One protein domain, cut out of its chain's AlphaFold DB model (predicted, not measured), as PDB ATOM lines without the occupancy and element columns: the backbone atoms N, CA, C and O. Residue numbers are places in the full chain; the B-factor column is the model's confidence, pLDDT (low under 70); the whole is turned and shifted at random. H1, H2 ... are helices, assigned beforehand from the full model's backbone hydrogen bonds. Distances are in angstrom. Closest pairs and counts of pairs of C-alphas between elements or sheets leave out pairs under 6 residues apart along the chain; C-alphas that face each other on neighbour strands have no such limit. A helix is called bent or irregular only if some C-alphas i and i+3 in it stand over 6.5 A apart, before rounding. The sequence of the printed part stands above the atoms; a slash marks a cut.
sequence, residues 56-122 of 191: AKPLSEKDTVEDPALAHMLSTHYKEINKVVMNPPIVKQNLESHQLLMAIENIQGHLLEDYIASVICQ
ATOM      1  N   ALA A  56     149.496 151.381 171.863       72.75
ATOM      2  CA  ALA A  56     148.708 151.893 170.745       72.75
ATOM      3  C   ALA A  56     149.051 153.361 170.562       72.75
ATOM      4  O   ALA A  56     148.947 154.159 171.492       72.75
ATOM      5  N   LYS A  57     149.463 153.703 169.348       67.62
ATOM      6  CA  LYS A  57     149.586 155.090 168.935       67.62
ATOM      7  C   LYS A  57     148.385 155.390 168.048       67.62
ATOM      8  O   LYS A  57     148.178 154.643 167.089       67.62
ATOM      9  N   PRO A  58     147.590 156.425 168.363       63.56
ATOM     10  CA  PRO A  58     146.648 156.967 167.400       63.56
ATOM     11  C   PRO A  58     147.405 157.269 166.108       63.56
ATOM     12  O   PRO A  58     148.555 157.718 166.158       63.56
ATOM     13  N   LEU A  59     146.784 156.981 164.969       63.41
ATOM     14  CA  LEU A  59     147.362 157.335 163.680       63.41
ATOM     15  C   LEU A  59     147.515 158.858 163.644       63.41
ATOM     16  O   LEU A  59     146.566 159.581 163.942       63.41
ATOM     17  N   SER A  60     148.718 159.351 163.355       59.31
ATOM     18  CA  SER A  60     148.906 160.790 163.184       59.31
ATOM     19  C   SER A  60     148.412 161.219 161.800       59.31
ATOM     20  O   SER A  60     148.361 160.403 160.879       59.31
ATOM     21  N   GLU A  61     148.137 162.513 161.604       54.72
ATOM     22  CA  GLU A  61     147.826 163.077 160.273       54.72
ATOM     23  C   GLU A  61     148.934 162.813 159.231       54.72
ATOM     24  O   GLU A  61     148.698 162.907 158.029       54.72
ATOM     25  N   LYS A  62     150.152 162.462 159.674       55.28
ATOM     26  CA  LYS A  62     151.262 162.058 158.797       55.28
ATOM     27  C   LYS A  62     151.181 160.596 158.349       55.28
ATOM     28  O   LYS A  62     151.788 160.255 157.338       55.28
ATOM     29  N   ASP A  63     150.479 159.749 159.099       60.38
ATOM     30  CA  ASP A  63     150.373 158.308 158.848       60.38
ATOM     31  C   ASP A  63     149.136 157.976 158.006       60.38
ATOM     32  O   ASP A  63     149.191 157.107 157.136       60.38
ATOM     33  N   THR A  64     148.023 158.677 158.245       65.06
ATOM     34  CA  THR A  64     146.765 158.502 157.511       65.06
ATOM     35  C   THR A  64     145.975 159.803 157.456       65.06
ATOM     36  O   THR A  64     145.849 160.491 158.466       65.06
ATOM     37  N   VAL A  65     145.379 160.097 156.299       68.69
ATOM     38  CA  VAL A  65     144.392 161.175 156.153       68.69
ATOM     39  C   VAL A  65     143.005 160.578 156.341       68.69
ATOM     40  O   VAL A  65     142.663 159.578 155.709       68.69
ATOM     41  N   GLU A  66     142.218 161.177 157.225       70.56
ATOM     42  CA  GLU A  66     140.821 160.808 157.411       70.56
ATOM     43  C   GLU A  66     140.006 161.180 156.167       70.56
ATOM     44  O   GLU A  66     140.128 162.295 155.662       70.56
ATOM     45  N   ASP A  67     139.183 160.259 155.662       80.19
ATOM     46  CA  ASP A  67     138.315 160.529 154.514       80.19
ATOM     47  C   ASP A  67     137.167 161.468 154.936       80.19
ATOM     48  O   ASP A  67     136.288 161.046 155.700       80.19
ATOM     49  N   PRO A  68     137.106 162.718 154.429       81.19
ATOM     50  CA  PRO A  68     136.048 163.660 154.787       81.19
ATOM     51  C   PRO A  68     134.640 163.147 154.449       81.19
ATOM     52  O   PRO A  68     133.657 163.577 155.062       81.19
ATOM     53  N   ALA A  69     134.518 162.205 153.505       85.19
ATOM     54  CA  ALA A  69     133.246 161.579 153.172       85.19
ATOM     55  C   ALA A  69     132.684 160.741 154.330       85.19
ATOM     56  O   ALA A  69     131.464 160.655 154.463       85.19
ATOM     57  N   LEU A  70     133.521 160.174 155.210       83.31
ATOM     58  CA  LEU A  70     133.056 159.406 156.372       83.31
ATOM     59  C   LEU A  70     132.249 160.275 157.342       83.31
ATOM     60  O   LEU A  70     131.207 159.835 157.825       83.31
ATOM     61  N   ALA A  71     132.663 161.525 157.567       83.25
ATOM     62  CA  ALA A  71     131.923 162.478 158.398       83.25
ATOM     63  C   ALA A  71     130.554 162.830 157.789       83.25
ATOM     64  O   ALA A  71     129.531 162.868 158.486       83.25
ATOM     65  N   HIS A  72     130.513 163.043 156.471       82.50
ATOM     66  CA  HIS A  72     129.262 163.280 155.756       82.50
ATOM     67  C   HIS A  72     128.350 162.048 155.796       82.50
ATOM     68  O   HIS A  72     127.157 162.167 156.068       82.50
ATOM     69  N   MET A  73     128.896 160.848 155.597       82.75
ATOM     70  CA  MET A  73     128.116 159.613 155.635       82.75
ATOM     71  C   MET A  73     127.596 159.296 157.036       82.75
ATOM     72  O   MET A  73     126.442 158.894 157.177       82.75
ATOM     73  N   LEU A  74     128.399 159.524 158.077       81.56
ATOM     74  CA  LEU A  74     127.969 159.349 159.463       81.56
ATOM     75  C   LEU A  74     126.803 160.284 159.808       81.56
ATOM     76  O   LEU A  74     125.869 159.861 160.477       81.56
ATOM     77  N   SER A  75     126.815 161.526 159.321       76.19
ATOM     78  CA  SER A  75     125.730 162.482 159.592       76.19
ATOM     79  C   SER A  75     124.458 162.240 158.766       76.19
ATOM     80  O   SER A  75     123.360 162.520 159.243       76.19
ATOM     81  N   THR A  76     124.574 161.698 157.549       75.75
ATOM     82  CA  THR A  76     123.442 161.568 156.608       75.75
ATOM     83  C   THR A  76     122.850 160.160 156.503       75.75
ATOM     84  O   THR A  76     121.641 160.012 156.311       75.75
ATOM     85  N   HIS A  77     123.671 159.114 156.634       75.25
ATOM     86  CA  HIS A  77     123.270 157.722 156.403       75.25
ATOM     87  C   HIS A  77     123.101 156.903 157.691       75.25
ATOM     88  O   HIS A  77     122.390 155.894 157.669       75.25
ATOM     89  N   TYR A  78     123.694 157.318 158.817       73.50
ATOM     90  CA  TYR A  78     123.499 156.641 160.102       73.50
ATOM     91  C   TYR A  78     122.122 156.980 160.689       73.50
ATOM     92  O   TYR A  78     121.881 158.079 161.185       73.50
ATOM     93  N   LYS A  79     121.193 156.021 160.621       64.62
ATOM     94  CA  LYS A  79     119.826 156.143 161.147       64.62
ATOM     95  C   LYS A  79     119.656 155.256 162.371       64.62
ATOM     96  O   LYS A  79     119.047 154.192 162.286       64.62
ATOM     97  N   GLU A  80     120.199 155.672 163.506       60.25
ATOM     98  CA  GLU A  80     119.845 155.035 164.772       60.25
ATOM     99  C   GLU A  80     118.605 155.710 165.369       60.25
ATOM    100  O   GLU A  80     118.449 156.933 165.341       60.25
ATOM    101  N   ILE A  81     117.688 154.874 165.856       49.03
ATOM    102  CA  ILE A  81     116.370 155.220 166.390       49.03
ATOM    103  C   ILE A  81     116.489 156.419 167.355       49.03
ATOM    104  O   ILE A  81     117.046 156.312 168.444       49.03
ATOM    105  N   ASN A  82     115.942 157.566 166.939       47.59
ATOM    106  CA  ASN A  82     115.745 158.797 167.720       47.59
ATOM    107  C   ASN A  82     116.982 159.604 168.172       47.59
ATOM    108  O   ASN A  82     116.849 160.440 169.067       47.59
ATOM    109  N   LYS A  83     118.154 159.468 167.536       54.81
ATOM    110  CA  LYS A  83     119.247 160.445 167.715       54.81
ATOM    111  C   LYS A  83     119.813 160.894 166.377       54.81
ATOM    112  O   LYS A  83     120.533 160.173 165.702       54.81
ATOM    113  N   VAL A  84     119.498 162.131 166.019       55.25
ATOM    114  CA  VAL A  84     120.105 162.823 164.889       55.25
ATOM    115  C   VAL A  84     121.574 163.101 165.242       55.25
ATOM    116  O   VAL A  84     121.870 164.022 166.003       55.25
ATOM    117  N   VAL A  85     122.511 162.310 164.709       57.50
ATOM    118  CA  VAL A  85     123.962 162.563 164.822       57.50
ATOM    119  C   VAL A  85     124.359 163.651 163.810       57.50
ATOM    120  O   VAL A  85     125.168 163.440 162.920       57.50
ATOM    121  N   MET A  86     123.736 164.831 163.903       58.94
ATOM    122  CA  MET A  86     124.072 165.995 163.060       58.94
ATOM    123  C   MET A  86     124.978 166.994 163.781       58.94
ATOM    124  O   MET A  86     125.400 167.972 163.178       58.94
ATOM    125  N   ASN A  87     125.260 166.789 165.071       70.56
ATOM    126  CA  ASN A  87     126.082 167.713 165.845       70.56
ATOM    127  C   ASN A  87     127.567 167.534 165.454       70.56
ATOM    128  O   ASN A  87     128.126 166.476 165.765       70.56
ATOM    129  N   PRO A  88     128.229 168.518 164.805       73.38
ATOM    130  CA  PRO A  88     129.595 168.355 164.294       73.38
ATOM    131  C   PRO A  88     130.632 167.920 165.355       73.38
ATOM    132  O   PRO A  88     131.426 167.027 165.062       73.38
ATOM    133  N   PRO A  89     130.600 168.432 166.607       81.62
ATOM    134  CA  PRO A  89     131.372 167.883 167.724       81.62
ATOM    135  C   PRO A  89     131.221 166.374 167.957       81.62
ATOM    136  O   PRO A  89     132.211 165.697 168.215       81.62
ATOM    137  N   ILE A  90     130.003 165.830 167.852       81.56
ATOM    138  CA  ILE A  90     129.739 164.399 168.081       81.56
ATOM    139  C   ILE A  90     130.286 163.566 166.917       81.56
ATOM    140  O   ILE A  90     130.877 162.512 167.136       81.56
ATOM    141  N   VAL A  91     130.115 164.044 165.681       81.44
ATOM    142  CA  VAL A  91     130.675 163.396 164.482       81.44
ATOM    143  C   VAL A  91     132.196 163.296 164.602       81.44
ATOM    144  O   VAL A  91     132.741 162.203 164.473       81.44
ATOM    145  N   LYS A  92     132.863 164.402 164.953       82.94
ATOM    146  CA  LYS A  92     134.314 164.434 165.178       82.94
ATOM    147  C   LYS A  92     134.753 163.452 166.271       82.94
ATOM    148  O   LYS A  92     135.645 162.645 166.042       82.94
ATOM    149  N   GLN A  93     134.084 163.460 167.426       84.94
ATOM    150  CA  GLN A  93     134.409 162.555 168.534       84.94
ATOM    151  C   GLN A  93     134.278 161.072 168.148       84.94
ATOM    152  O   GLN A  93     135.094 160.246 168.564       84.94
ATOM    153  N   ASN A  94     133.261 160.710 167.360       84.56
ATOM    154  CA  ASN A  94     133.076 159.334 166.891       84.56
ATOM    155  C   ASN A  94     134.210 158.885 165.967       84.56
ATOM    156  O   ASN A  94     134.662 157.745 166.066       84.56
ATOM    157  N   LEU A  95     134.681 159.771 165.091       84.19
ATOM    158  CA  LEU A  95     135.758 159.468 164.151       84.19
ATOM    159  C   LEU A  95     137.110 159.335 164.868       84.19
ATOM    160  O   LEU A  95     137.824 158.356 164.647       84.19
ATOM    161  N   GLU A  96     137.401 160.218 165.826       83.75
ATOM    162  CA  GLU A  96     138.568 160.092 166.715       83.75
ATOM    163  C   GLU A  96     138.521 158.780 167.521       83.75
ATOM    164  O   GLU A  96     139.509 158.045 167.616       83.75
ATOM    165  N   SER A  97     137.345 158.431 168.055       85.06
ATOM    166  CA  SER A  97     137.141 157.171 168.780       85.06
ATOM    167  C   SER A  97     137.336 155.955 167.871       85.06
ATOM    168  O   SER A  97     137.926 154.960 168.289       85.06
ATOM    169  N   HIS A  98     136.881 156.029 166.619       84.19
ATOM    170  CA  HIS A  98     137.087 154.978 165.629       84.19
ATOM    171  C   HIS A  98     138.579 154.757 165.342       84.19
ATOM    172  O   HIS A  98     139.032 153.613 165.373       84.19
ATOM    173  N   GLN A  99     139.357 155.823 165.142       81.69
ATOM    174  CA  GLN A  99     140.808 155.733 164.936       81.69
ATOM    175  C   GLN A  99     141.524 155.095 166.129       81.69
ATOM    176  O   GLN A  99     142.375 154.218 165.951       81.69
ATOM    177  N   LEU A 100     141.148 155.486 167.351       83.31
ATOM    178  CA  LEU A 100     141.683 154.879 168.566       83.31
ATOM    179  C   LEU A 100     141.361 153.380 168.626       83.31
ATOM    180  O   LEU A 100     142.243 152.567 168.903       83.31
ATOM    181  N   LEU A 101     140.116 153.002 168.331       84.56
ATOM    182  CA  LEU A 101     139.699 151.602 168.327       84.56
ATOM    183  C   LEU A 101     140.421 150.787 167.250       84.56
ATOM    184  O   LEU A 101     140.829 149.672 167.551       84.56
ATOM    185  N   MET A 102     140.674 151.338 166.058       82.00
ATOM    186  CA  MET A 102     141.489 150.665 165.035       82.00
ATOM    187  C   MET A 102     142.914 150.383 165.530       82.00
ATOM    188  O   MET A 102     143.433 149.280 165.351       82.00
ATOM    189  N   ALA A 103     143.547 151.357 166.196       81.44
ATOM    190  CA  ALA A 103     144.881 151.173 166.767       81.44
ATOM    191  C   ALA A 103     144.896 150.077 167.850       81.44
ATOM    192  O   ALA A 103     145.825 149.269 167.909       81.44
ATOM    193  N   ILE A 104     143.850 150.014 168.678       85.56
ATOM    194  CA  ILE A 104     143.686 148.980 169.707       85.56
ATOM    195  C   ILE A 104     143.376 147.607 169.095       85.56
ATOM    196  O   ILE A 104     143.930 146.608 169.553       85.56
ATOM    197  N   GLU A 105     142.540 147.527 168.056       84.00
ATOM    198  CA  GLU A 105     142.226 146.270 167.359       84.00
ATOM    199  C   GLU A 105     143.486 145.626 166.758       84.00
ATOM    200  O   GLU A 105     143.642 144.406 166.832       84.00
ATOM    201  N   ASN A 106     144.429 146.432 166.259       79.56
ATOM    202  CA  ASN A 106     145.724 145.935 165.784       79.56
ATOM    203  C   ASN A 106     146.551 145.296 166.911       79.56
ATOM    204  O   ASN A 106     147.106 144.213 166.737       79.56
ATOM    205  N   ILE A 107     146.602 145.922 168.091       85.31
ATOM    206  CA  ILE A 107     147.297 145.351 169.257       85.31
ATOM    207  C   ILE A 107     146.594 144.094 169.755       85.31
ATOM    208  O   ILE A 107     147.256 143.129 170.127       85.31
ATOM    209  N   GLN A 108     145.262 144.073 169.735       88.12
ATOM    210  CA  GLN A 108     144.489 142.911 170.156       88.12
ATOM    211  C   GLN A 108     144.845 141.655 169.347       88.12
ATOM    212  O   GLN A 108     144.889 140.573 169.930       88.12
ATOM    213  N   GLY A 109     145.100 141.785 168.040       86.62
ATOM    214  CA  GLY A 109     145.577 140.674 167.210       86.62
ATOM    215  C   GLY A 109     146.889 140.091 167.737       86.62
ATOM    216  O   GLY A 109     146.963 138.901 168.025       86.62
ATOM    217  N   HIS A 110     147.873 140.955 167.990       86.19
ATOM    218  CA  HIS A 110     149.171 140.536 168.521       86.19
ATOM    219  C   HIS A 110     149.095 139.961 169.939       86.19
ATOM    220  O   HIS A 110     149.775 138.987 170.232       86.19
ATOM    221  N   LEU A 111     148.253 140.516 170.816       90.25
ATOM    222  CA  LEU A 111     148.037 139.960 172.159       90.25
ATOM    223  C   LEU A 111     147.404 138.566 172.116       90.25
ATOM    224  O   LEU A 111     147.692 137.732 172.971       90.25
ATOM    225  N   LEU A 112     146.528 138.310 171.140       91.94
ATOM    226  CA  LEU A 112     145.938 136.990 170.943       91.94
ATOM    227  C   LEU A 112     146.997 135.971 170.502       91.94
ATOM    228  O   LEU A 112     147.032 134.872 171.049       91.94
ATOM    229  N   GLU A 113     147.856 136.339 169.551       91.69
ATOM    230  CA  GLU A 113     148.983 135.500 169.126       91.69
ATOM    231  C   GLU A 113     149.943 135.216 170.289       91.69
ATOM    232  O   GLU A 113     150.264 134.058 170.534       91.69
ATOM    233  N   ASP A 114     150.324 136.238 171.058       91.31
ATOM    234  CA  ASP A 114     151.230 136.115 172.209       91.31
ATOM    235  C   ASP A 114     150.664 135.170 173.286       91.31
ATOM    236  O   ASP A 114     151.335 134.248 173.760       91.31
ATOM    237  N   TYR A 115     149.373 135.314 173.608       92.25
ATOM    238  CA  TYR A 115     148.691 134.395 174.518       92.25
ATOM    239  C   TYR A 115     148.722 132.948 174.007       92.25
ATOM    240  O   TYR A 115     149.078 132.040 174.760       92.25
ATOM    241  N   ILE A 116     148.391 132.719 172.733       94.06
ATOM    242  CA  ILE A 116     148.404 131.375 172.141       94.06
ATOM    243  C   ILE A 116     149.824 130.800 172.168       94.06
ATOM    244  O   ILE A 116     150.007 129.658 172.596       94.06
ATOM    245  N   ALA A 117     150.830 131.594 171.799       92.62
ATOM    246  CA  ALA A 117     152.234 131.202 171.824       92.62
ATOM    247  C   ALA A 117     152.679 130.759 173.225       92.62
ATOM    248  O   ALA A 117     153.347 129.731 173.355       92.62
ATOM    249  N   SER A 118     152.242 131.461 174.277       91.75
ATOM    250  CA  SER A 118     152.549 131.103 175.669       91.75
ATOM    251  C   SER A 118     152.062 129.701 176.070       91.75
ATOM    252  O   SER A 118     152.601 129.104 177.005       91.75
ATOM    253  N   VAL A 119     151.078 129.150 175.348       93.81
ATOM    254  CA  VAL A 119     150.510 127.818 175.580       93.81
ATOM    255  C   VAL A 119     151.091 126.794 174.605       93.81
ATOM    256  O   VAL A 119     151.684 125.807 175.035       93.81
ATOM    257  N   ILE A 120     150.946 127.005 173.292       94.19
ATOM    258  CA  ILE A 120     151.205 125.956 172.290       94.19
ATOM    259  C   ILE A 120     152.676 125.847 171.866       94.19
ATOM    260  O   ILE A 120     153.072 124.824 171.306       94.19
ATOM    261  N   CYS A 121     153.504 126.854 172.157       92.44
ATOM    262  CA  CYS A 121     154.949 126.767 171.916       92.44
ATOM    263  C   CYS A 121     155.693 126.019 173.032       92.44
ATOM    264  O   CYS A 121     156.901 125.800 172.943       92.44
ATOM    265  N   GLN A 122     154.990 125.607 174.093       90.94
ATOM    266  CA  GLN A 122     155.565 124.747 175.122       90.94
ATOM    267  C   GLN A 122     155.915 123.361 174.542       90.94
ATOM    268  O   GLN A 122     155.216 122.883 173.641       90.94
TER     269      GLN A 122
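AT A GLANCE: This is residues 56 to 122 of the 191 residues of the protein "SinI family restriction endonuclease" of Bacillus megaterium (UniProt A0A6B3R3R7). A short helix, H1, lies across one long helix, H2, close to the end where H2 begins, and at the far end residues 109 to 122, of which 109 to 120 belong to H2, stick out free as an arm. Before H1, residues 56 to 67 make a loop with no named element that starts beside the middle of H2 and swings out to H1. The printed part has 67 residues with two named helices, H1 then H2, and no named strand; the class is all helix. It is extended, with a radius of gyration of the C-alphas of 17.0 A, and flat, spanning 53 by 33 by 16 A.

HOW THE PARTS SIT: H1, residues 68 to 77, and H2, residues 88 to 120, touch, with the C-alphas of Ala 71 and Val 91 the closest at 6.3 A. H2 touches H1 with residues 91 to 95 alone. Their lines stand about perpendicular, at 77 degrees. In H1 every O i to N i+4 pair is within hydrogen-bond range; in H2, 27 of 29 are.

IN THESE COORDINATES: H1 runs from C-alpha 68 at (136.048, 163.660, 154.787) to C-alpha 77, 14.2 A away. H2 runs from C-alpha 88 at (129.595, 168.355, 164.294) to C-alpha 120 at (151.205, 125.956, 172.290), 48.3 A in length. Neither helix is bent.

THE WHOLE: The two C-alphas farthest apart, those of Met 86 and Gln 122, are 53.3 A from each other. Without residues 109 to 122 the body spans 34 by 23 by 16 A. The link from H1 to H2, 10 residues, is short, and the printed part has no cut. The mean pLDDT of the printed part is 77.7; residues 57 to 65 and 79 to 86 are under 70.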